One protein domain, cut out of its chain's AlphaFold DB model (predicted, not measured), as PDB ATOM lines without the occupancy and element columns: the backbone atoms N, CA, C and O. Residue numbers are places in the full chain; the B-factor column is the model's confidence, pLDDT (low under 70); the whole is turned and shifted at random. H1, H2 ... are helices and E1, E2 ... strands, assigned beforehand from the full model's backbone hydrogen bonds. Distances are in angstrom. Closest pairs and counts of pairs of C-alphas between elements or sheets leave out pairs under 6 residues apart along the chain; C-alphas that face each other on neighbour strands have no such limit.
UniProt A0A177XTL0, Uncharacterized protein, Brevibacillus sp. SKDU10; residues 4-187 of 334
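AT A GLANCE: This is residues 4 to 187 of the 334 residues of an uncharacterized protein of Brevibacillus sp. SKDU10 (UniProt A0A177XTL0). Two small three-stranded sheets stand face to face as a sandwich with crossed strands, E1, E2 and E5 in one, E4, E3 and E6 in the other. H1, H2 and H3 gather beside the first sheet, H4 is over the face of the second sheet that is turned away from the first, and the long link of residues 25 to 65 reaches from E1 at one edge of the first sheet to E5 at the other. The printed part has 184 residues, with four named helices and six named strands in the order H1 H2 H3 E1 E2 E3 E4 E5 E6 H4; the class is mixed, and both sheets, E1 - E2 - E5 and E4 - E3 - E6, are antiparallel. It is compact, with a radius of gyration of the C-alphas of 15.8 A and spans of 44 by 42 by 31 A.

HOW THE PARTS SIT: H1, residues 4 to 9, and H2, residues 12 to 24, touch only at the corner, the closest C-alphas being those of Phe 9 and Leu 15, 5.4 A apart. H3, residues 66 to 78, touches H2 at a shallow tilt of 20 degrees, the same way, through residues 19 to 23 of H2 and 75 to 78 of H3; the closest C-alphas are those of Ile 22 and Glu 78, 7.3 A apart. Every O i to N i+4 pair is within hydrogen-bond range in these three helices and in H4, residues 178 to 187. E1, residues 87 to 97, bends by 57 degrees at residue 93 and forms a hairpin with E2, residues 100 to 109; N 90 and O 106 are 2.9 A apart. E2 is also the antiparallel neighbour of E5, residues 149 to 158, with N 105 and O 153 at 2.9 A. H2 is on this sheet, the C-alphas of Ala 18 and Phe 93 being closest at 5.8 A; H1 and H3 only graze it. E3, residues 119 to 126, and E4, residues 131 to 138, form a hairpin, with N 122 and O 135 at 2.8 A. E3 is also the antiparallel neighbour of E6, residues 172 to 176, with N 125 and O 173 at 2.8 A. In the sandwich, two sheets face to face, the facing parts are 9.1 A apart centre to centre and the strands stand at 55 degrees. H4 and the second sheet make two layers, a helix on one face of a sheet, at a height over the sheet of 10.1 A.

IN THESE COORDINATES: H1 begins at C-alpha 4 (253.761, 306.146, 252.785). H2 is 18.7 A long and H3 18.6 A; E1 is 28.0 A, E2 27.5 A and E5 28.2 A. H4 ends at C-alpha 187 (239.756, 282.178, 277.710).

THE WHOLE: The C-alphas farthest apart are those of Lys 12 and Met 186, 45.1 A. The printed part has no cut; the links H2 to H3 and E5 to E6 are long. Confidence is under 70 at residues 23 to 26, 142 and 180 to 187.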
ATOM      1  N   GLN A   4     253.727 307.430 252.064       83.81
ATOM      2  CA  GLN A   4     253.761 306.146 252.785       83.81
ATOM      3  C   GLN A   4     255.185 305.732 253.147       83.81
ATOM      4  O   GLN A   4     255.434 305.343 254.282       83.81
ATOM      5  N   LEU A   5     256.147 305.898 252.236       80.56
ATOM      6  CA  LEU A   5     257.552 305.590 252.520       80.56
ATOM      7  C   LEU A   5     258.124 306.475 253.622       80.56
ATOM      8  O   LEU A   5     258.897 306.000 254.448       80.56
ATOM      9  N   VAL A   6     257.741 307.753 253.665       81.19
ATOM     10  CA  VAL A   6     258.138 308.634 254.773       81.19
ATOM     11  C   VAL A   6     257.508 308.162 256.079       81.19
ATOM     12  O   VAL A   6     258.177 308.163 257.105       81.19
ATOM     13  N   ASN A   7     256.253 307.725 256.053       82.88
ATOM     14  CA  ASN A   7     255.579 307.219 257.242       82.88
ATOM     15  C   ASN A   7     256.200 305.904 257.754       82.88
ATOM     16  O   ASN A   7     256.407 305.749 258.954       82.88
ATOM     17  N   TRP A   8     256.547 304.979 256.857       81.56
ATOM     18  CA  TRP A   8     257.174 303.709 257.224       81.56
ATOM     19  C   TRP A   8     258.619 303.881 257.662       81.56
ATOM     20  O   TRP A   8     258.970 303.430 258.746       81.56
ATOM     21  N   PHE A   9     259.438 304.562 256.863       82.50
ATOM     22  CA  PHE A   9     260.894 304.588 257.032       82.50
ATOM     23  C   PHE A   9     261.423 305.863 257.693       82.50
ATOM     24  O   PHE A   9     262.616 305.967 257.977       82.50
ATOM     25  N   GLY A  10     260.565 306.861 257.918       79.00
ATOM     26  CA  GLY A  10     260.904 308.164 258.500       79.00
ATOM     27  C   GLY A  10     261.720 309.069 257.568       79.00
ATOM     28  O   GLY A  10     261.432 310.256 257.425       79.00
ATOM     29  N   SER A  11     262.747 308.527 256.911       78.62
ATOM     30  CA  SER A  11     263.696 309.257 256.073       78.62
ATOM     31  C   SER A  11     264.269 308.385 254.949       78.62
ATOM     32  O   SER A  11     264.127 307.165 254.951       78.62
ATOM     33  N   LYS A  12     264.988 309.009 254.000       75.38
ATOM     34  CA  LYS A  12     265.739 308.270 252.965       75.38
ATOM     35  C   LYS A  12     266.796 307.349 253.575       75.38
ATOM     36  O   LYS A  12     267.048 306.286 253.032       75.38
ATOM     37  N   GLN A  13     267.406 307.766 254.683       76.88
ATOM     38  CA  GLN A  13     268.418 306.969 255.367       76.88
ATOM     39  C   GLN A  13     267.803 305.723 256.009       76.88
ATOM     40  O   GLN A  13     268.376 304.650 255.894       76.88
ATOM     41  N   GLY A  14     266.608 305.842 256.602       75.94
ATOM     42  CA  GLY A  14     265.874 304.685 257.128       75.94
ATOM     43  C   GLY A  14     265.484 303.688 256.035       75.94
ATOM     44  O   GLY A  14     265.523 302.485 256.259       75.94
ATOM     45  N   LEU A  15     265.180 304.176 254.829       74.81
ATOM     46  CA  LEU A  15     264.912 303.319 253.676       74.81
ATOM     47  C   LEU A  15     266.154 302.530 253.229       74.81
ATOM     48  O   LEU A  15     266.044 301.339 252.958       74.81
ATOM     49  N   GLU A  16     267.324 303.169 253.142       77.38
ATOM     50  CA  GLU A  16     268.565 302.453 252.803       77.38
ATOM     51  C   GLU A  16     268.963 301.471 253.912       77.38
ATOM     52  O   GLU A  16     269.323 300.339 253.603       77.38
ATOM     53  N   GLN A  17     268.785 301.845 255.186       76.31
ATOM     54  CA  GLN A  17     269.001 300.935 256.313       76.31
ATOM     55  C   GLN A  17     268.106 299.700 256.210       76.31
ATOM     56  O   GLN A  17     268.589 298.589 256.366       76.31
ATOM     57  N   ALA A  18     266.823 299.867 255.867       72.69
ATOM     58  CA  ALA A  18     265.928 298.732 255.659       72.69
ATOM     59  C   ALA A  18     266.472 297.770 254.594       72.69
ATOM     60  O   ALA A  18     266.430 296.557 254.772       72.69
ATOM     61  N   ARG A  19     267.008 298.306 253.489       73.50
ATOM     62  CA  ARG A  19     267.590 297.492 252.413       73.50
ATOM     63  C   ARG A  19     268.820 296.724 252.892       73.50
ATOM     64  O   ARG A  19     268.952 295.560 252.524       73.50
ATOM     65  N   GLU A  20     269.684 297.343 253.693       74.69
ATOM     66  CA  GLU A  20     270.850 296.689 254.303       74.69
ATOM     67  C   GLU A  20     270.428 295.616 255.321       74.69
ATOM     68  O   GLU A  20     270.836 294.463 255.197       74.69
ATOM     69  N   ASP A  21     269.523 295.945 256.244       73.31
ATOM     70  CA  ASP A  21     269.028 295.043 257.295       73.31
ATOM     71  C   ASP A  21     268.367 293.779 256.726       73.31
ATOM     72  O   ASP A  21     268.493 292.691 257.296       73.31
ATOM     73  N   ILE A  22     267.668 293.913 255.594       70.56
ATOM     74  CA  ILE A  22     267.082 292.781 254.864       70.56
ATOM     75  C   ILE A  22     268.178 291.847 254.349       70.56
ATOM     76  O   ILE A  22     268.051 290.635 254.510       70.56
ATOM     77  N   HIS A  23     269.259 292.387 253.776       67.44
ATOM     78  CA  HIS A  23     270.385 291.575 253.299       67.44
ATOM     79  C   HIS A  23     271.127 290.893 254.452       67.44
ATOM     80  O   HIS A  23     271.654 289.792 254.287       67.44
ATOM     81  N   GLU A  24     271.163 291.533 255.620       66.62
ATOM     82  CA  GLU A  24     271.780 290.982 256.825       66.62
ATOM     83  C   GLU A  24     270.856 290.030 257.607       66.62
ATOM     84  O   GLU A  24     271.311 289.376 258.546       66.62
ATOM     85  N   PHE A  25     269.579 289.911 257.217       61.41
ATOM     86  CA  PHE A  25     268.543 289.133 257.909       61.41
ATOM     87  C   PHE A  25     268.547 289.362 259.429       61.41
ATOM     88  O   PHE A  25     268.446 288.415 260.215       61.41
ATOM     89  N   LEU A  26     268.681 290.622 259.862       62.34
ATOM     90  CA  LEU A  26     268.797 290.956 261.289       62.34
ATOM     91  C   LEU A  26     267.591 290.470 262.105       62.34
ATOM     92  O   LEU A  26     267.712 290.148 263.286       62.34
ATOM     93  N   GLN A  27     266.430 290.387 261.462       72.88
ATOM     94  CA  GLN A  27     265.209 289.836 262.028       72.88
ATOM     95  C   GLN A  27     265.029 288.378 261.591       72.88
ATOM     96  O   GLN A  27     265.302 288.002 260.451       72.88
ATOM     97  N   LYS A  28     264.545 287.539 262.511       83.31
ATOM     98  CA  LYS A  28     264.308 286.114 262.250       83.31
ATOM     99  C   LYS A  28     262.855 285.864 261.877       83.31
ATOM    100  O   LYS A  28     261.950 286.396 262.516       83.31
ATOM    101  N   GLU A  29     262.643 284.987 260.896       89.69
ATOM    102  CA  GLU A  29     261.312 284.443 260.645       89.69
ATOM    103  C   GLU A  29     260.861 283.575 261.818       89.69
ATOM    104  O   GLU A  29     261.612 282.716 262.291       89.69
ATOM    105  N   PHE A  30     259.616 283.759 262.237       92.81
ATOM    106  CA  PHE A  30     258.936 282.855 263.155       92.81
ATOM    107  C   PHE A  30     257.657 282.307 262.522       92.81
ATOM    108  O   PHE A  30     257.094 282.907 261.607       92.81
ATOM    109  N   TYR A  31     257.205 281.151 263.008       92.31
ATOM    110  CA  TYR A  31     256.139 280.370 262.379       92.31
ATOM    111  C   TYR A  31     254.941 280.174 263.310       92.31
ATOM    112  O   TYR A  31     255.101 280.065 264.532       92.31
ATOM    113  N   LEU A  32     253.742 280.113 262.728       90.38
ATOM    114  CA  LEU A  32     252.485 279.947 263.468       90.38
ATOM    115  C   LEU A  32     252.165 278.485 263.813       90.38
ATOM    116  O   LEU A  32     251.370 278.242 264.722       90.38
ATOM    117  N   GLY A  33     252.800 277.525 263.140       87.25
ATOM    118  CA  GLY A  33     252.661 276.091 263.396       87.25
ATOM    119  C   GLY A  33     251.398 275.473 262.793       87.25
ATOM    120  O   GLY A  33     250.841 274.544 263.375       87.25
ATOM    121  N   VAL A  34     250.927 275.979 261.650       85.12
ATOM    122  CA  VAL A  34     249.739 275.455 260.946       85.12
ATOM    123  C   VAL A  34     249.954 274.052 260.350       85.12
ATOM    124  O   VAL A  34     249.006 273.281 260.238       85.12
ATOM    125  N   SER A  35     251.198 273.700 260.032       80.75
ATOM    126  CA  SER A  35     251.655 272.404 259.508       80.75
ATOM    127  C   SER A  35     251.727 271.297 260.562       80.75
ATOM    128  O   SER A  35     251.794 270.119 260.214       80.75
ATOM    129  N   GLY A  36     251.767 271.652 261.851       78.94
ATOM    130  CA  GLY A  36     252.038 270.712 262.943       78.94
ATOM    131  C   GLY A  36     253.509 270.292 263.086       78.94
ATOM    132  O   GLY A  36     253.805 269.395 263.873       78.94
ATOM    133  N   ILE A  37     254.442 270.920 262.362       76.44
ATOM    134  CA  ILE A  37     255.884 270.702 262.547       76.44
ATOM    135  C   ILE A  37     256.313 271.317 263.892       76.44
ATOM    136  O   ILE A  37     256.049 272.490 264.145       76.44
ATOM    137  N   GLU A  38     256.994 270.548 264.752       72.56
ATOM    138  CA  GLU A  38     257.383 271.015 266.098       72.56
ATOM    139  C   GLU A  38     258.386 272.183 266.076       72.56
ATOM    140  O   GLU A  38     258.313 273.072 266.925       72.56
ATOM    141  N   GLN A  39     259.303 272.196 265.102       81.75
ATOM    142  CA  GLN A  39     260.333 273.231 264.923       81.75
ATOM    143  C   GLN A  39     260.476 273.600 263.437       81.75
ATOM    144  O   GLN A  39     261.447 273.190 262.787       81.75
ATOM    145  N   PRO A  40     259.502 274.329 262.852       81.94
ATOM    146  CA  PRO A  40     259.505 274.648 261.426       81.94
ATOM    147  C   PRO A  40     260.790 275.359 260.989       81.94
ATOM    148  O   PRO A  40     261.306 275.096 259.906       81.94
ATOM    149  N   GLU A  41     261.387 276.176 261.855       82.44
ATOM    150  CA  GLU A  41     262.644 276.881 261.610       82.44
ATOM    151  C   GLU A  41     263.830 275.963 261.264       82.44
ATOM    152  O   GLU A  41     264.737 276.390 260.550       82.44
ATOM    153  N   GLN A  42     263.808 274.696 261.686       85.19
ATOM    154  CA  GLN A  42     264.842 273.706 261.354       85.19
ATOM    155  C   GLN A  42     264.545 272.928 260.065       85.19
ATOM    156  O   GLN A  42     265.387 272.161 259.595       85.19
ATOM    157  N   SER A  43     263.363 273.113 259.471       83.62
ATOM    158  CA  SER A  43     262.981 272.427 258.241       83.62
ATOM    159  C   SER A  43     263.848 272.878 257.066       83.62
ATOM    160  O   SER A  43     264.016 274.073 256.798       83.62
ATOM    161  N   SER A  44     264.362 271.902 256.316       85.88
ATOM    162  CA  SER A  44     265.021 272.131 255.028       85.88
ATOM    163  C   SER A  44     264.027 272.246 253.869       85.88
ATOM    164  O   SER A  44     264.415 272.645 252.774       85.88
ATOM    165  N   ASN A  45     262.757 271.875 254.075       87.38
ATOM    166  CA  ASN A  45     261.721 271.950 253.048       87.38
ATOM    167  C   ASN A  45     261.173 273.376 252.980       87.38
ATOM    168  O   ASN A  45     260.281 273.754 253.742       87.38
ATOM    169  N   ARG A  46     261.755 274.174 252.087       91.38
ATOM    170  CA  ARG A  46     261.462 275.600 251.953       91.38
ATOM    171  C   ARG A  46     261.099 275.958 250.519       91.38
ATOM    172  O   ARG A  46     261.533 275.299 249.576       91.38
ATOM    173  N   ILE A  47     260.308 277.009 250.380       92.25
ATOM    174  CA  ILE A  47     259.901 277.614 249.118       92.25
ATOM    175  C   ILE A  47     260.578 278.993 249.016       92.25
ATOM    176  O   ILE A  47     260.508 279.770 249.974       92.25
ATOM    177  N   PRO A  48     261.261 279.314 247.903       95.56
ATOM    178  CA  PRO A  48     261.785 280.654 247.641       95.56
ATOM    179  C   PRO A  48     260.700 281.730 247.719       95.56
ATOM    180  O   PRO A  48     259.593 281.521 247.237       95.56
ATOM    181  N   SER A  49     261.030 282.915 248.243       93.94
ATOM    182  CA  SER A  49     260.049 284.004 248.388       93.94
ATOM    183  C   SER A  49     259.379 284.382 247.058       93.94
ATOM    184  O   SER A  49     258.173 284.557 247.001       93.94
ATOM    185  N   LYS A  50     260.132 284.369 245.950       95.00
ATOM    186  CA  LYS A  50     259.631 284.656 244.590       95.00
ATOM    187  C   LYS A  50     258.585 283.671 244.054       95.00
ATOM    188  O   LYS A  50     257.951 283.963 243.046       95.00
ATOM    189  N   GLU A  51     258.433 282.501 244.672       95.75
ATOM    190  CA  GLU A  51     257.350 281.567 244.339       95.75
ATOM    191  C   GLU A  51     256.038 281.918 245.058       95.75
ATOM    192  O   GLU A  51     254.996 281.361 244.715       95.75
ATOM    193  N   LEU A  52     256.072 282.834 246.030       96.94
ATOM    194  CA  LEU A  52     254.884 283.386 246.664       96.94
ATOM    195  C   LEU A  52     254.428 284.626 245.891       96.94
ATOM    196  O   LEU A  52     255.227 285.445 245.437       96.94
ATOM    197  N   PHE A  53     253.117 284.774 245.745       95.69
ATOM    198  CA  PHE A  53     252.521 285.968 245.168       95.69
ATOM    199  C   PHE A  53     252.510 287.115 246.188       95.69
ATOM    200  O   PHE A  53     252.018 286.950 247.305       95.69
ATOM    201  N   LEU A  54     252.983 288.299 245.793       95.88
ATOM    202  CA  LEU A  54     252.866 289.502 246.616       95.88
ATOM    203  C   LEU A  54     251.411 289.988 246.651       95.88
ATOM    204  O   LEU A  54     250.887 290.498 245.661       95.88
ATOM    205  N   ASN A  55     250.775 289.889 247.813       93.94
ATOM    206  CA  ASN A  55     249.395 290.304 248.017       93.94
ATOM    207  C   ASN A  55     249.323 291.610 248.814       93.94
ATOM    208  O   ASN A  55     249.661 291.653 249.989       93.94
ATOM    209  N   LEU A  56     248.829 292.682 248.193       91.44
ATOM    210  CA  LEU A  56     248.776 294.015 248.804       91.44
ATOM    211  C   LEU A  56     247.443 294.337 249.504       91.44
ATOM    212  O   LEU A  56     247.249 295.465 249.956       91.44
ATOM    213  N   ASN A  57     246.517 293.378 249.616       86.38
ATOM    214  CA  ASN A  57     245.171 293.624 250.150       86.38
ATOM    215  C   ASN A  57     245.174 294.116 251.605       86.38
ATOM    216  O   ASN A  57     244.341 294.944 251.970       86.38
ATOM    217  N   SER A  58     246.135 293.670 252.415       80.81
ATOM    218  CA  SER A  58     246.346 294.140 253.793       80.81
ATOM    219  C   SER A  58     246.575 295.655 253.878       80.81
ATOM    220  O   SER A  58     246.233 296.288 254.874       80.81
ATOM    221  N   LEU A  59     247.118 296.249 252.813       85.19
ATOM    222  CA  LEU A  59     247.389 297.674 252.676       85.19
ATOM    223  C   LEU A  59     246.410 298.360 251.714       85.19
ATOM    224  O   LEU A  59     246.637 299.506 251.348       85.19
ATOM    225  N   ALA A  60     245.299 297.723 251.327       77.25
ATOM    226  CA  ALA A  60     244.352 298.281 250.351       77.25
ATOM    227  C   ALA A  60     243.724 299.618 250.788       77.25
ATOM    228  O   ALA A  60     243.307 300.416 249.953       77.25
ATOM    229  N   SER A  61     243.656 299.881 252.098       72.44
ATOM    230  CA  SER A  61     243.210 301.174 252.637       72.44
ATOM    231  C   SER A  61     244.251 302.292 252.486       72.44
ATOM    232  O   SER A  61     243.944 303.464 252.711       72.44
ATOM    233  N   LYS A  62     245.488 301.946 252.124       79.50
ATOM    234  CA  LYS A  62     246.586 302.876 251.894       79.50
ATOM    235  C   LYS A  62     246.589 303.258 250.419       79.50
ATOM    236  O   LYS A  62     246.523 302.411 249.534       79.50
ATOM    237  N   ASN A  63     246.713 304.552 250.151       82.88
ATOM    238  CA  ASN A  63     246.933 305.052 248.798       82.88
ATOM    239  C   ASN A  63     248.396 304.796 248.410       82.88
ATOM    240  O   ASN A  63     249.218 305.701 248.533       82.88
ATOM    241  N   LEU A  64     248.720 303.549 248.054       87.25
ATOM    242  CA  LEU A  64     250.067 303.154 247.644       87.25
ATOM    243  C   LEU A  64     250.401 303.760 246.278       87.25
ATOM    244  O   LEU A  64     249.640 303.621 245.319       87.25
ATOM    245  N   GLU A  65     251.546 304.425 246.198       89.94
ATOM    246  CA  GLU A  65     252.129 304.902 244.945       89.94
ATOM    247  C   GLU A  65     252.965 303.791 244.281       89.94
ATOM    248  O   GLU A  65     253.360 302.819 244.921       89.94
ATOM    249  N   GLU A  66     253.284 303.942 242.992       88.00
ATOM    250  CA  GLU A  66     254.069 302.960 242.220       88.00
ATOM    251  C   GLU A  66     255.407 302.614 242.893       88.00
ATOM    252  O   GLU A  66     255.745 301.446 243.053       88.00
ATOM    253  N   MET A  67     256.110 303.625 243.405       84.31
ATOM    254  CA  MET A  67     257.370 303.450 244.132       84.31
ATOM    255  C   MET A  67     257.208 302.649 245.440       84.31
ATOM    256  O   MET A  67     258.153 301.985 245.865       84.31
ATOM    257  N   ASP A  68     256.037 302.697 246.085       87.19
ATOM    258  CA  ASP A  68     255.757 301.908 247.297       87.19
ATOM    259  C   ASP A  68     255.665 300.430 246.936       87.19
ATOM    260  O   ASP A  68     256.242 299.574 247.604       87.19
ATOM    261  N   ILE A  69     254.955 300.149 245.842       90.25
ATOM    262  CA  ILE A  69     254.739 298.805 245.313       90.25
ATOM    263  C   ILE A  69     256.064 298.210 244.835       90.25
ATOM    264  O   ILE A  69     256.383 297.080 245.196       90.25
ATOM    265  N   GLU A  70     256.857 298.971 244.077       90.81
ATOM    266  CA  GLU A  70     258.178 298.542 243.607       90.81
ATOM    267  C   GLU A  70     259.112 298.199 244.767       90.81
ATOM    268  O   GLU A  70     259.799 297.177 244.726       90.81
ATOM    269  N   LEU A  71     259.119 299.015 245.825       87.00
ATOM    270  CA  LEU A  71     259.918 298.721 247.006       87.00
ATOM    271  C   LEU A  71     259.430 297.452 247.706       87.00
ATOM    272  O   LEU A  71     260.245 296.599 248.040       87.00
ATOM    273  N   LEU A  72     258.124 297.315 247.942       91.50
ATOM    274  CA  LEU A  72     257.573 296.125 248.594       91.50
ATOM    275  C   LEU A  72     257.860 294.857 247.782       91.50
ATOM    276  O   LEU A  72     258.192 293.834 248.373       91.50
ATOM    277  N   GLN A  73     257.804 294.936 246.449       93.75
ATOM    278  CA  GLN A  73     258.196 293.847 245.555       93.75
ATOM    279  C   GLN A  73     259.687 293.531 245.659       93.75
ATOM    280  O   GLN A  73     260.053 292.365 245.762       93.75
ATOM    281  N   PHE A  74     260.549 294.549 245.675       91.38
ATOM    282  CA  PHE A  74     261.984 294.352 245.870       91.38
ATOM    283  C   PHE A  74     262.274 293.656 247.205       91.38
ATOM    284  O   PHE A  74     262.999 292.669 247.237       91.38
ATOM    285  N   ILE A  75     261.669 294.127 248.298       90.94
ATOM    286  CA  ILE A  75     261.853 293.528 249.623       90.94
ATOM    287  C   ILE A  75     261.371 292.080 249.615       90.94
ATOM    288  O   ILE A  75     262.113 291.196 250.026       90.94
ATOM    289  N   HIS A  76     260.154 291.841 249.121       93.69
ATOM    290  CA  HIS A  76     259.567 290.512 248.984       93.69
ATOM    291  C   HIS A  76     260.512 289.532 248.278       93.69
ATOM    292  O   HIS A  76     260.685 288.399 248.728       93.69
ATOM    293  N   ASP A  77     261.134 289.975 247.192       93.56
ATOM    294  CA  ASP A  77     262.004 289.170 246.345       93.56
ATOM    295  C   ASP A  77     263.340 288.797 247.003       93.56
ATOM    296  O   ASP A  77     263.906 287.756 246.659       93.56
ATOM    297  N   GLU A  78     263.816 289.617 247.941       90.62
ATOM    298  CA  GLU A  78     265.062 289.415 248.693       90.62
ATOM    299  C   GLU A  78     264.858 288.634 250.005       90.62
ATOM    300  O   GLU A  78     265.826 288.224 250.649       90.62
ATOM    301  N   LEU A  79     263.608 288.380 250.414       91.44
ATOM    302  CA  LEU A  79     263.325 287.614 251.627       91.44
ATOM    303  C   LEU A  79     263.847 286.168 251.539       91.44
ATOM    304  O   LEU A  79     263.809 285.536 250.474       91.44
ATOM    305  N   PRO A  80     264.243 285.572 252.679       91.44
ATOM    306  CA  PRO A  80     264.760 284.213 252.682       91.44
ATOM    307  C   PRO A  80     263.633 283.201 252.402       91.44
ATOM    308  O   PRO A  80     262.460 283.494 252.665       91.44
ATOM    309  N   PRO A  81     263.949 281.983 251.924       93.25
ATOM    310  CA  PRO A  81     262.949 280.944 251.689       93.25
ATOM    311  C   PRO A  81     262.121 280.600 252.941       93.25
ATOM    312  O   PRO A  81     262.669 280.321 254.013       93.25
ATOM    313  N   VAL A  82     260.799 280.571 252.782       94.75
ATOM    314  CA  VAL A  82     259.824 280.238 253.833       94.75
ATOM    315  C   VAL A  82     259.617 278.727 253.912       94.75
ATOM    316  O   VAL A  82     259.759 278.025 252.914       94.75
ATOM    317  N   VAL A  83     259.300 278.193 255.089       94.00
ATOM    318  CA  VAL A  83     259.009 276.760 255.260       94.00
ATOM    319  C   VAL A  83     257.729 276.399 254.513       94.00
ATOM    320  O   VAL A  83     256.716 277.078 254.653       94.00
ATOM    321  N   ARG A  84     257.786 275.332 253.710       89.94
ATOM    322  CA  ARG A  84     256.625 274.823 252.971       89.94
ATOM    323  C   ARG A  84     255.523 274.385 253.934       89.94
ATOM    324  O   ARG A  84     255.823 273.832 254.989       89.94
ATOM    325  N   ASP A  85     254.273 274.595 253.528       89.62
ATOM    326  CA  ASP A  85     253.071 274.238 254.285       89.62
ATOM    327  C   ASP A  85     252.940 274.982 255.626       89.62
ATOM    328  O   ASP A  85     252.132 274.595 256.466       89.62
ATOM    329  N   GLU A  86     253.671 276.087 255.808       92.62
ATOM    330  CA  GLU A  86     253.628 276.916 257.014       92.62
ATOM    331  C   GLU A  86     253.106 278.339 256.771       92.62
ATOM    332  O   GLU A  86     253.038 278.817 255.635       92.62
ATOM    333  N   VAL A  87     252.815 279.050 257.868       95.00
ATOM    334  CA  VAL A  87     252.662 280.509 257.856       95.00
ATOM    335  C   VAL A  87     253.846 281.138 258.578       95.00
ATOM    336  O   VAL A  87     253.981 281.022 259.798       95.00
ATOM    337  N   GLY A  88     254.701 281.803 257.805       95.56
ATOM    338  CA  GLY A  88     255.855 282.545 258.300       95.56
ATOM    339  C   GLY A  88     255.529 284.016 258.534       95.56
ATOM    340  O   GLY A  88     254.768 284.622 257.779       95.56
ATOM    341  N   ILE A  89     256.107 284.608 259.574       95.69
ATOM    342  CA  ILE A  89     256.063 286.048 259.824       95.69
ATOM    343  C   ILE A  89     257.494 286.561 259.855       95.69
ATOM    344  O   ILE A  89     258.301 286.146 260.690       95.69
ATOM    345  N   PHE A  90     257.790 287.477 258.939       94.81
ATOM    346  CA  PHE A  90     259.111 288.056 258.761       94.81
ATOM    347  C   PHE A  90     259.064 289.568 259.019       94.81
ATOM    348  O   PHE A  90     258.615 290.321 258.149       94.81
ATOM    349  N   PRO A  91     259.493 290.047 260.198       93.62
ATOM    350  CA  PRO A  91     259.753 291.466 260.410       93.62
ATOM    351  C   PRO A  91     260.929 291.901 259.541       93.62
ATOM    352  O   PRO A  91     261.941 291.217 259.519       93.62
ATOM    353  N   PHE A  92     260.819 293.018 258.830       87.94
ATOM    354  CA  PHE A  92     261.911 293.501 257.970       87.94
ATOM    355  C   PHE A  92     262.318 294.942 258.254       87.94
ATOM    356  O   PHE A  92     263.364 295.379 257.789       87.94
ATOM    357  N   PHE A  93     261.506 295.693 258.998       88.00
ATOM    358  CA  PHE A  93     261.858 297.048 259.387       88.00
ATOM    359  C   PHE A  93     261.132 297.466 260.662       88.00
ATOM    360  O   PHE A  93     260.007 297.034 260.921       88.00
ATOM    361  N   THR A  94     261.762 298.337 261.444       89.12
ATOM    362  CA  THR A  94     261.177 298.917 262.653       89.12
ATOM    363  C   THR A  94     261.359 300.423 262.663       89.12
ATOM    364  O   THR A  94     262.418 300.917 262.288       89.12
ATOM    365  N   ASN A  95     260.355 301.148 263.144       87.12
ATOM    366  CA  ASN A  95     260.413 302.597 263.273       87.12
ATOM    367  C   ASN A  95     259.828 303.054 264.607       87.12
ATOM    368  O   ASN A  95     258.782 302.567 265.042       87.12
ATOM    369  N   VAL A  96     260.474 304.034 265.229       88.00
ATOM    370  CA  VAL A  96     259.950 304.697 266.421       88.00
ATOM    371  C   VAL A  96     259.123 305.894 265.974       88.00
ATOM    372  O   VAL A  96     259.637 306.854 265.406       88.00
ATOM    373  N   LEU A  97     257.824 305.838 266.239       86.00
ATOM    374  CA  LEU A  97     256.884 306.918 265.985       86.00
ATOM    375  C   LEU A  97     256.561 307.638 267.292       86.00
ATOM    376  O   LEU A  97     256.657 307.078 268.380       86.00
ATOM    377  N   ASN A  98     256.045 308.862 267.198       86.31
ATOM    378  CA  ASN A  98     255.584 309.597 268.382       86.31
ATOM    379  C   ASN A  98     254.489 308.846 269.162       86.31
ATOM    380  O   ASN A  98     254.314 309.077 270.354       86.31
ATOM    381  N   THR A  99     253.742 307.966 268.494       87.62
ATOM    382  CA  THR A  99     252.620 307.206 269.057       87.62
ATOM    383  C   THR A  99     252.986 305.789 269.502       87.62
ATOM    384  O   THR A  99     252.165 305.143 270.156       87.62
ATOM    385  N   GLY A 100     254.175 305.288 269.157       91.06
ATOM    386  CA  GLY A 100     254.566 303.921 269.477       91.06
ATOM    387  C   GLY A 100     255.702 303.373 268.623       91.06
ATOM    388  O   GLY A 100     256.374 304.097 267.894       91.06
ATOM    389  N   PHE A 101     255.873 302.059 268.684       91.50
ATOM    390  CA  PHE A 101     256.860 301.302 267.930       91.50
ATOM    391  C   PHE A 101     256.182 300.563 266.772       91.50
ATOM    392  O   PHE A 101     255.351 299.672 266.985       91.50
ATOM    393  N   LEU A 102     256.499 300.965 265.543       92.69
ATOM    394  CA  LEU A 102     255.989 300.359 264.319       92.69
ATOM    395  C   LEU A 102     256.928 299.245 263.862       92.69
ATOM    396  O   LEU A 102     258.128 299.464 263.714       92.69
ATOM    397  N   VAL A 103     256.363 298.083 263.559       93.75
ATOM    398  CA  VAL A 103     257.063 296.973 262.912       93.75
ATOM    399  C   VAL A 103     256.430 296.719 261.547       93.75
ATOM    400  O   VAL A 103     255.234 296.439 261.452       93.75
ATOM    401  N   MET A 104     257.238 296.804 260.494       92.44
ATOM    402  CA  MET A 104     256.867 296.379 259.148       92.44
ATOM    403  C   MET A 104     257.228 294.914 258.956       92.44
ATOM    404  O   MET A 104     258.326 294.470 259.309       92.44
ATOM    405  N   THR A 105     256.292 294.155 258.396       94.31
ATOM    406  CA  THR A 105     256.391 292.698 258.323       94.31
ATOM    407  C   THR A 105     255.854 292.147 257.016       94.31
ATOM    408  O   THR A 105     255.028 292.786 256.374       94.31
ATOM    409  N   PHE A 106     256.269 290.935 256.663       95.31
ATOM    410  CA  PHE A 106     255.546 290.079 255.731       95.31
ATOM    411  C   PHE A 106     254.925 288.907 256.484       95.31
ATOM    412  O   PHE A 106     255.621 288.192 257.204       95.31
ATOM    413  N   VAL A 107     253.627 288.692 256.283       95.81
ATOM    414  CA  VAL A 107     252.924 287.472 256.685       95.81
ATOM    415  C   VAL A 107     252.803 286.589 255.447       95.81
ATOM    416  O   VAL A 107     252.168 286.973 254.467       95.81
ATOM    417  N   ARG A 108     253.461 285.432 255.466       96.38
ATOM    418  CA  ARG A 108     253.700 284.577 254.300       96.38
ATOM    419  C   ARG A 108     252.976 283.252 254.465       96.38
ATOM    420  O   ARG A 108     253.358 282.451 255.313       96.38
ATOM    421  N   ASN A 109     251.944 283.026 253.665       96.44
ATOM    422  CA  ASN A 109     251.223 281.765 253.593       96.44
ATOM    423  C   ASN A 109     251.870 280.872 252.530       96.44
ATOM    424  O   ASN A 109     251.632 281.034 251.336       96.44
ATOM    425  N   ALA A 110     252.687 279.922 252.976       96.31
ATOM    426  CA  ALA A 110     253.344 278.933 252.126       96.31
ATOM    427  C   ALA A 110     252.539 277.624 252.022       96.31
ATOM    428  O   ALA A 110     253.101 276.572 251.701       96.31
ATOM    429  N   THR A 111     251.241 277.677 252.339       92.31
ATOM    430  CA  THR A 111     250.297 276.567 252.192       92.31
ATOM    431  C   THR A 111     249.504 276.693 250.891       92.31
ATOM    432  O   THR A 111     249.404 277.769 250.304       92.31
ATOM    433  N   HIS A 112     248.881 275.588 250.476       88.00
ATOM    434  CA  HIS A 112     247.944 275.527 249.348       88.00
ATOM    435  C   HIS A 112     246.482 275.792 249.757       88.00
ATOM    436  O   HIS A 112     245.554 275.286 249.123       88.00
ATOM    437  N   GLN A 113     246.261 276.497 250.869       87.88
ATOM    438  CA  GLN A 113     244.930 276.837 251.364       87.88
ATOM    439  C   GLN A 113     244.881 278.291 251.819       87.88
ATOM    440  O   GLN A 113     245.839 278.812 252.390       87.88
ATOM    441  N   ASP A 114     243.729 278.925 251.626       88.00
ATOM    442  CA  ASP A 114     243.458 280.230 252.215       88.00
ATOM    443  C   ASP A 114     243.350 280.103 253.739       88.00
ATOM    444  O   ASP A 114     242.648 279.233 254.266       88.00
ATOM    445  N   ILE A 115     244.015 281.004 254.460       85.12
ATOM    446  CA  ILE A 115     244.045 281.012 255.922       85.12
ATOM    447  C   ILE A 115     243.392 282.288 256.443       85.12
ATOM    448  O   ILE A 115     243.826 283.406 256.170       85.12
ATOM    449  N   MET A 116     242.356 282.112 257.263       84.94
ATOM    450  CA  MET A 116     241.721 283.201 257.999       84.94
ATOM    451  C   MET A 116     242.279 283.259 259.417       84.94
ATOM    452  O   MET A 116     242.035 282.364 260.228       84.94
ATOM    453  N   LEU A 117     242.989 284.339 259.734       81.81
ATOM    454  CA  LEU A 117     243.423 284.628 261.097       81.81
ATOM    455  C   LEU A 117     242.406 285.562 261.755       81.81
ATOM    456  O   LEU A 117     242.005 286.563 261.169       81.81
ATOM    457  N   ASN A 118     241.981 285.232 262.977       82.75
ATOM    458  CA  ASN A 118     241.118 286.115 263.762       82.75
ATOM    459  C   ASN A 118     241.960 287.122 264.550       82.75
ATOM    460  O   ASN A 118     241.861 288.328 264.343       82.75
ATOM    461  N   LYS A 119     242.849 286.601 265.403       86.94
ATOM    462  CA  LYS A 119     243.773 287.386 266.217       86.94
ATOM    463  C   LYS A 119     245.191 286.871 266.065       86.94
ATOM    464  O   LYS A 119     245.396 285.664 265.954       86.94
ATOM    465  N   LEU A 120     246.150 287.785 266.130       91.50
ATOM    466  CA  LEU A 120     247.572 287.478 266.127       91.50
ATOM    467  C   LEU A 120     248.233 288.101 267.370       91.50
ATOM    468  O   LEU A 120     248.471 289.312 267.393       91.50
ATOM    469  N   PRO A 121     248.473 287.315 268.435       92.81
ATOM    470  CA  PRO A 121     249.217 287.777 269.600       92.81
ATOM    471  C   PRO A 121     250.714 287.873 269.287       92.81
ATOM    472  O   PRO A 121     251.357 286.889 268.929       92.81
ATOM    473  N   LEU A 122     251.272 289.068 269.440       95.44
ATOM    474  CA  LEU A 122     252.678 289.375 269.204       95.44
ATOM    475  C   LEU A 122     253.282 290.041 270.441       95.44
ATOM    476  O   LEU A 122     252.598 290.742 271.194       95.44
ATOM    477  N   ALA A 123     254.584 289.858 270.613       94.62
ATOM    478  CA  ALA A 123     255.361 290.514 271.652       94.62
ATOM    479  C   ALA A 123     256.617 291.163 271.068       94.62
ATOM    480  O   ALA A 123     257.165 290.687 270.073       94.62
ATOM    481  N   LEU A 124     257.077 292.230 271.718       94.56
ATOM    482  CA  LEU A 124     258.410 292.789 271.506       94.56
ATOM    483  C   LEU A 124     259.330 292.288 272.613       94.56
ATOM    484  O   LEU A 124     258.991 292.392 273.795       94.56
ATOM    485  N   VAL A 125     260.487 291.762 272.229       92.62
ATOM    486  CA  VAL A 125     261.516 291.265 273.144       92.62
ATOM    487  C   VAL A 125     262.847 291.952 272.887       92.62
ATOM    488  O   VAL A 125     263.173 292.300 271.756       92.62
ATOM    489  N   THR A 126     263.629 292.137 273.938       90.94
ATOM    490  CA  THR A 126     265.039 292.531 273.847       90.94
ATOM    491  C   THR A 126     265.912 291.365 273.368       90.94
ATOM    492  O   THR A 126     265.474 290.212 273.317       90.94
ATOM    493  N   SER A 127     267.177 291.641 273.043       87.31
ATOM    494  CA  SER A 127     268.157 290.631 272.607       87.31
ATOM    495  C   SER A 127     268.438 289.526 273.638       87.31
ATOM    496  O   SER A 127     268.777 288.408 273.252       87.31
ATOM    497  N   ASP A 128     268.261 289.799 274.933       87.56
ATOM    498  CA  ASP A 128     268.343 288.821 276.029       87.56
ATOM    499  C   ASP A 128     267.013 288.081 276.293       87.56
ATOM    500  O   ASP A 128     266.937 287.239 277.187       87.56
ATOM    501  N   GLY A 129     265.970 288.351 275.498       85.50
ATOM    502  CA  GLY A 129     264.685 287.648 275.535       85.50
ATOM    503  C   GLY A 129     263.664 288.213 276.525       85.50
ATOM    504  O   GLY A 129     262.625 287.590 276.754       85.50
ATOM    505  N   LYS A 130     263.911 289.385 277.117       90.31
ATOM    506  CA  LYS A 130     262.962 290.032 278.029       90.31
ATOM    507  C   LYS A 130     261.799 290.635 277.240       90.31
ATOM    508  O   LYS A 130     262.002 291.454 276.349       90.31
ATOM    509  N   VAL A 131     260.566 290.275 277.599       91.06
ATOM    510  CA  VAL A 131     259.356 290.837 276.973       91.06
ATOM    511  C   VAL A 131     259.137 292.277 277.431       91.06
ATOM    512  O   VAL A 131     258.974 292.527 278.624       91.06
ATOM    513  N   VAL A 132     259.100 293.204 276.476       93.56
ATOM    514  CA  VAL A 132     258.957 294.652 276.693       93.56
ATOM    515  C   VAL A 132     257.533 295.125 276.414       93.56
ATOM    516  O   VAL A 132     257.017 295.968 277.138       93.56
ATOM    517  N   ALA A 133     256.872 294.557 275.406       92.44
ATOM    518  CA  ALA A 133     255.498 294.893 275.041       92.44
ATOM    519  C   ALA A 133     254.743 293.647 274.574       92.44
ATOM    520  O   ALA A 133     255.349 292.713 274.042       92.44
ATOM    521  N   ARG A 134     253.420 293.640 274.750       93.50
ATOM    522  CA  ARG A 134     252.525 292.586 274.250       93.50
ATOM    523  C   ARG A 134     251.287 293.214 273.644       93.50
ATOM    524  O   ARG A 134     250.680 294.086 274.254       93.50
ATOM    525  N   LYS A 135     250.868 292.723 272.482       93.31
ATOM    526  CA  LYS A 135     249.633 293.165 271.834       93.31
ATOM    527  C   LYS A 135     249.015 292.042 271.031       93.31
ATOM    528  O   LYS A 135     249.699 291.164 270.519       93.31
ATOM    529  N   SER A 136     247.697 292.062 270.913       90.88
ATOM    530  CA  SER A 136     246.974 291.127 270.059       90.88
ATOM    531  C   SER A 136     246.266 291.906 268.973       90.88
ATOM    532  O   SER A 136     245.440 292.769 269.259       90.88
ATOM    533  N   PHE A 137     246.649 291.628 267.734       91.19
ATOM    534  CA  PHE A 137     246.156 292.339 266.566       91.19
ATOM    535  C   PHE A 137     244.939 291.618 265.998       91.19
ATOM    536  O   PHE A 137     244.967 290.400 265.826       91.19
ATOM    537  N   GLU A 138     243.875 292.367 265.718       85.56
ATOM    538  CA  GLU A 138     242.708 291.862 264.993       85.56
ATOM    539  C   GLU A 138     243.080 291.727 263.513       85.56
ATOM    540  O   GLU A 138     243.426 292.709 262.859       85.56
ATOM    541  N   MET A 139     243.036 290.506 262.993       86.06
ATOM    542  CA  MET A 139     243.533 290.167 261.657       86.06
ATOM    543  C   MET A 139     242.420 290.148 260.605       86.06
ATOM    544  O   MET A 139     242.695 290.337 259.424       86.06
ATOM    545  N   LEU A 140     241.154 289.990 261.016       78.88
ATOM    546  CA  LEU A 140     240.006 289.956 260.097       78.88
ATOM    547  C   LEU A 140     239.885 291.224 259.241       78.88
ATOM    548  O   LEU A 140     239.399 291.166 258.114       78.88
ATOM    549  N   THR A 141     240.334 292.365 259.765       72.56
ATOM    550  CA  THR A 141     240.324 293.655 259.064       72.56
ATOM    551  C   THR A 141     241.329 293.715 257.912       72.56
ATOM    552  O   THR A 141     241.141 294.520 257.003       72.56
ATOM    553  N   MET A 142     242.358 292.863 257.919       68.50
ATOM    554  CA  MET A 142     243.373 292.774 256.862       68.50
ATOM    555  C   MET A 142     243.004 291.778 255.753       68.50
ATOM    556  O   MET A 142     243.715 291.680 254.755       68.50
ATOM    557  N   GLY A 143     241.884 291.064 255.904       74.38
ATOM    558  CA  GLY A 143     241.448 290.024 254.977       74.38
ATOM    559  C   GLY A 143     242.101 288.663 255.238       74.38
ATOM    560  O   GLY A 143     242.834 288.464 256.205       74.38
ATOM    561  N   GLY A 144     241.774 287.695 254.381       81.56
ATOM    562  CA  GLY A 144     242.373 286.363 254.424       81.56
ATOM    563  C   GLY A 144     243.775 286.339 253.826       81.56
ATOM    564  O   GLY A 144     244.071 287.077 252.886       81.56
ATOM    565  N   LEU A 145     244.622 285.457 254.353       89.25
ATOM    566  CA  LEU A 145     245.905 285.128 253.749       89.25
ATOM    567  C   LEU A 145     245.649 284.141 252.612       89.25
ATOM    568  O   LEU A 145     245.300 282.990 252.871       89.25
ATOM    569  N   GLN A 146     245.806 284.588 251.370       92.94
ATOM    570  CA  GLN A 146     245.630 283.719 250.206       92.94
ATOM    571  C   GLN A 146     246.676 282.607 250.193       92.94
ATOM    572  O   GLN A 146     247.770 282.785 250.742       92.94
ATOM    573  N   ASP A 147     246.348 281.472 249.592       94.19
ATOM    574  CA  ASP A 147     247.319 280.411 249.359       94.19
ATOM    575  C   ASP A 147     248.553 280.926 248.598       94.19
ATOM    576  O   ASP A 147     248.471 281.848 247.785       94.19
ATOM    577  N   MET A 148     249.725 280.369 248.911       97.06
ATOM    578  CA  MET A 148     250.989 280.685 248.231       97.06
ATOM    579  C   MET A 148     251.256 282.197 248.074       97.06
ATOM    580  O   MET A 148     251.668 282.660 247.008       97.06
ATOM    581  N   SER A 149     251.015 282.984 249.126       97.00
ATOM    582  CA  SER A 149     251.091 284.447 249.070       97.00
ATOM    583  C   SER A 149     251.862 285.065 250.233       97.00
ATOM    584  O   SER A 149     251.954 284.503 251.324       97.00
ATOM    585  N   ALA A 150     252.422 286.248 250.001       96.94
ATOM    586  CA  ALA A 150     253.095 287.067 250.995       96.94
ATOM    587  C   ALA A 150     252.421 288.439 251.081       96.94
ATOM    588  O   ALA A 150     252.367 289.175 250.096       96.94
ATOM    589  N   SER A 151     251.942 288.793 252.271       94.94
ATOM    590  CA  SER A 151     251.216 290.041 252.514       94.94
ATOM    591  C   SER A 151     252.025 290.972 253.418       94.94
ATOM    592  O   SER A 151     252.347 290.579 254.544       94.94
ATOM    593  N   PRO A 152     252.354 292.203 252.988       94.31
ATOM    594  CA  PRO A 152     253.012 293.173 253.848       94.31
ATOM    595  C   PRO A 152     252.030 293.695 254.906       94.31
ATOM    596  O   PRO A 152     250.893 294.045 254.595       94.31
ATOM    597  N   CYS A 153     252.431 293.736 256.171       93.12
ATOM    598  CA  CYS A 153     251.592 294.146 257.298       93.12
ATOM    599  C   CYS A 153     252.306 295.161 258.199       93.12
ATOM    600  O   CYS A 153     253.522 295.098 258.400       93.12
ATOM    601  N   GLU A 154     251.512 296.070 258.770       91.94
ATOM    602  CA  GLU A 154     251.928 297.060 259.764       91.94
ATOM    603  C   GLU A 154     251.467 296.610 261.155       91.94
ATOM    604  O   GLU A 154     250.266 296.487 261.405       91.94
ATOM    605  N   PHE A 155     252.400 296.426 262.086       94.56
ATOM    606  CA  PHE A 155     252.081 296.164 263.489       94.56
ATOM    607  C   PHE A 155     252.579 297.310 264.363       94.56
ATOM    608  O   PHE A 155     253.775 297.458 264.606       94.56
ATOM    609  N   LEU A 156     251.646 298.139 264.836       94.06
ATOM    610  CA  LEU A 156     251.930 299.252 265.739       94.06
ATOM    611  C   LEU A 156     251.664 298.857 267.196       94.06
ATOM    612  O   LEU A 156     250.509 298.670 267.600       94.06
ATOM    613  N   PHE A 157     252.727 298.812 267.992       94.38
ATOM    614  CA  PHE A 157     252.664 298.757 269.452       94.38
ATOM    615  C   PHE A 157     252.631 300.192 269.973       94.38
ATOM    616  O   PHE A 157     253.618 300.914 269.851       94.38
ATOM    617  N   THR A 158     251.496 300.643 270.502       93.31
ATOM    618  CA  THR A 158     251.401 301.979 271.101       93.31
ATOM    619  C   THR A 158     252.154 301.997 272.423       93.31
ATOM    620  O   THR A 158     252.377 300.950 273.023       93.31
ATOM    621  N   TRP A 159     252.540 303.175 272.910       86.62
ATOM    622  CA  TRP A 159     253.277 303.272 274.177       86.62
ATOM    623  C   TRP A 159     252.540 302.644 275.371       86.62
ATOM    624  O   TRP A 159     253.191 302.127 276.272       86.62
ATOM    625  N   ASP A 160     251.206 302.604 275.338       90.00
ATOM    626  CA  ASP A 160     250.379 301.928 276.351       90.00
ATOM    627  C   ASP A 160     250.505 300.390 276.337       90.00
ATOM    628  O   ASP A 160     250.186 299.738 277.328       90.00
ATOM    629  N   ASP A 161     250.977 299.797 275.233       87.94
ATOM    630  CA  ASP A 161     251.209 298.350 275.117       87.94
ATOM    631  C   ASP A 161     252.545 297.919 275.769       87.94
ATOM    632  O   ASP A 161     252.816 296.719 275.913       87.94
ATOM    633  N   PHE A 162     253.406 298.877 276.140       89.25
ATOM    634  CA  PHE A 162     254.709 298.619 276.759       89.25
ATOM    635  C   PHE A 162     254.557 298.358 278.261       89.25
ATOM    636  O   PHE A 162     254.012 299.160 279.014       89.25
ATOM    637  N   LEU A 163     255.112 297.236 278.717       86.88
ATOM    638  CA  LEU A 163     255.165 296.854 280.130       86.88
ATOM    639  C   LEU A 163     256.169 297.718 280.905       86.88
ATOM    640  O   LEU A 163     255.997 297.976 282.094       86.88
ATOM    641  N   PHE A 164     257.237 298.129 280.228       84.62
ATOM    642  CA  PHE A 164     258.233 299.091 280.683       84.62
ATOM    643  C   PHE A 164     258.948 299.661 279.456       84.62
ATOM    644  O   PHE A 164     258.984 299.024 278.405       84.62
ATOM    645  N   MET A 165     259.546 300.843 279.595       86.00
ATOM    646  CA  MET A 165     260.374 301.408 278.531       86.00
ATOM    647  C   MET A 165     261.774 300.780 278.580       86.00
ATOM    648  O   MET A 165     262.362 300.731 279.666       86.00
ATOM    649  N   PRO A 166     262.292 300.248 277.458       79.81
ATOM    650  CA  PRO A 166     263.653 299.729 277.395       79.81
ATOM    651  C   PRO A 166     264.673 300.879 277.463       79.81
ATOM    652  O   PRO A 166     264.303 302.045 277.339       79.81
ATOM    653  N   GLU A 167     265.950 300.555 277.682       81.25
ATOM    654  CA  GLU A 167     267.026 301.556 277.646       81.25
ATOM    655  C   GLU A 167     267.173 302.138 276.234       81.25
ATOM    656  O   GLU A 167     266.889 301.452 275.243       81.25
ATOM    657  N   ASP A 168     267.639 303.386 276.153       71.56
ATOM    658  CA  ASP A 168     267.961 304.030 274.880       71.56
ATOM    659  C   ASP A 168     268.924 303.125 274.078       71.56
ATOM    660  O   ASP A 168     269.843 302.529 274.640       71.56
ATOM    661  N   ASP A 169     268.667 302.970 272.776       77.56
ATOM    662  CA  ASP A 169     269.388 302.094 271.831       77.56
ATOM    663  C   ASP A 169     269.183 300.570 271.985       77.56
ATOM    664  O   ASP A 169     269.813 299.777 271.278       77.56
ATOM    665  N   THR A 170     268.263 300.116 272.842       84.62
ATOM    666  CA  THR A 170     267.936 298.681 272.930       84.62
ATOM    667  C   THR A 170     267.266 298.182 271.644       84.62
ATOM    668  O   THR A 170     266.151 298.590 271.313       84.62
ATOM    669  N   GLN A 171     267.897 297.228 270.952       86.00
ATOM    670  CA  GLN A 171     267.284 296.564 269.801       86.00
ATOM    671  C   GLN A 171     266.139 295.642 270.243       86.00
ATOM    672  O   GLN A 171     266.304 294.797 271.129       86.00
ATOM    673  N   LEU A 172     264.986 295.796 269.591       91.19
ATOM    674  CA  LEU A 172     263.793 294.993 269.834       91.19
ATOM    675  C   LEU A 172     263.525 294.046 268.662       91.19
ATOM    676  O   LEU A 172     263.658 294.410 267.493       91.19
ATOM    677  N   PHE A 173     263.087 292.839 268.995       91.62
ATOM    678  CA  PHE A 173     262.675 291.806 268.055       91.62
ATOM    679  C   PHE A 173     261.205 291.489 268.277       91.62
ATOM    680  O   PHE A 173     260.741 291.406 269.416       91.62
ATOM    681  N   MET A 174     260.466 291.300 267.190       94.50
ATOM    682  CA  MET A 174     259.080 290.867 267.281       94.50
ATOM    683  C   MET A 174     259.007 289.342 267.255       94.50
ATOM    684  O   MET A 174     259.643 288.701 266.421       94.50
ATOM    685  N   VAL A 175     258.216 288.766 268.156       92.69
ATOM    686  CA  VAL A 175     258.025 287.316 268.277       92.69
ATOM    687  C   VAL A 175     256.548 286.960 268.400       92.69
ATOM    688  O   VAL A 175     255.718 287.787 268.788       92.69
ATOM    689  N   TYR A 176     256.226 285.700 268.104       90.88
ATOM    690  CA  TYR A 176     254.897 285.154 268.349       90.88
ATOM    691  C   TYR A 176     254.682 284.870 269.839       90.88
ATOM    692  O   TYR A 176     255.410 284.069 270.433       90.88
ATOM    693  N   ASP A 177     253.668 285.492 270.441       87.62
ATOM    694  CA  ASP A 177     253.347 285.303 271.858       87.62
ATOM    695  C   ASP A 177     252.460 284.059 272.040       87.62
ATOM    696  O   ASP A 177     251.231 284.132 272.142       87.62
ATOM    697  N   LYS A 178     253.112 282.887 272.041       77.81
ATOM    698  CA  LYS A 178     252.452 281.586 272.240       77.81
ATOM    699  C   LYS A 178     251.744 281.499 273.595       77.81
ATOM    700  O   LYS A 178     250.647 280.954 273.656       77.81
ATOM    701  N   GLU A 179     252.315 282.081 274.652       72.88
ATOM    702  CA  GLU A 179     251.705 282.083 275.990       72.88
ATOM    703  C   GLU A 179     250.350 282.794 275.973       72.88
ATOM    704  O   GLU A 179     249.369 282.300 276.533       72.88
ATOM    705  N   ARG A 180     250.266 283.936 275.284       69.75
ATOM    706  CA  ARG A 180     249.015 284.681 275.143       69.75
ATOM    707  C   ARG A 180     248.018 284.000 274.211       69.75
ATOM    708  O   ARG A 180     246.819 284.081 274.458       69.75
ATOM    709  N   LEU A 181     248.475 283.291 273.177       61.94
ATOM    710  CA  LEU A 181     247.596 282.424 272.386       61.94
ATOM    711  C   LEU A 181     246.975 281.321 273.251       61.94
ATOM    712  O   LEU A 181     245.782 281.056 273.136       61.94
ATOM    713  N   ASP A 182     247.766 280.681 274.109       63.78
ATOM    714  CA  ASP A 182     247.273 279.625 274.991       63.78
ATOM    715  C   ASP A 182     246.318 280.185 276.048       63.78
ATOM    716  O   ASP A 182     245.284 279.572 276.312       63.78
ATOM    717  N   GLN A 183     246.576 281.394 276.557       59.12
ATOM    718  CA  GLN A 183     245.603 282.141 277.357       59.12
ATOM    719  C   GLN A 183     244.324 282.420 276.573       59.12
ATOM    720  O   GLN A 183     243.264 282.177 277.120       59.12
ATOM    721  N   TYR A 184     244.375 282.828 275.301       56.56
ATOM    722  CA  TYR A 184     243.159 283.004 274.499       56.56
ATOM    723  C   TYR A 184     242.422 281.706 274.225       56.56
ATOM    724  O   TYR A 184     241.202 281.705 274.249       56.56
ATOM    725  N   LYS A 185     243.119 280.595 273.992       54.97
ATOM    726  CA  LYS A 185     242.472 279.281 273.870       54.97
ATOM    727  C   LYS A 185     241.835 278.867 275.192       54.97
ATOM    728  O   LYS A 185     240.760 278.279 275.189       54.97
ATOM    729  N   MET A 186     242.476 279.178 276.319       49.88
ATOM    730  CA  MET A 186     241.908 278.966 277.648       49.88
ATOM    731  C   MET A 186     240.730 279.899 277.919       49.88
ATOM    732  O   MET A 186     239.722 279.429 278.415       49.88
ATOM    733  N   GLU A 187     240.815 281.179 277.571       44.97
ATOM    734  CA  GLU A 187     239.756 282.178 277.710       44.97
ATOM    735  C   GLU A 187     238.594 281.886 276.769       44.97
ATOM    736  O   GLU A 187     237.459 281.989 277.193       44.97
TER     737      GLU A 187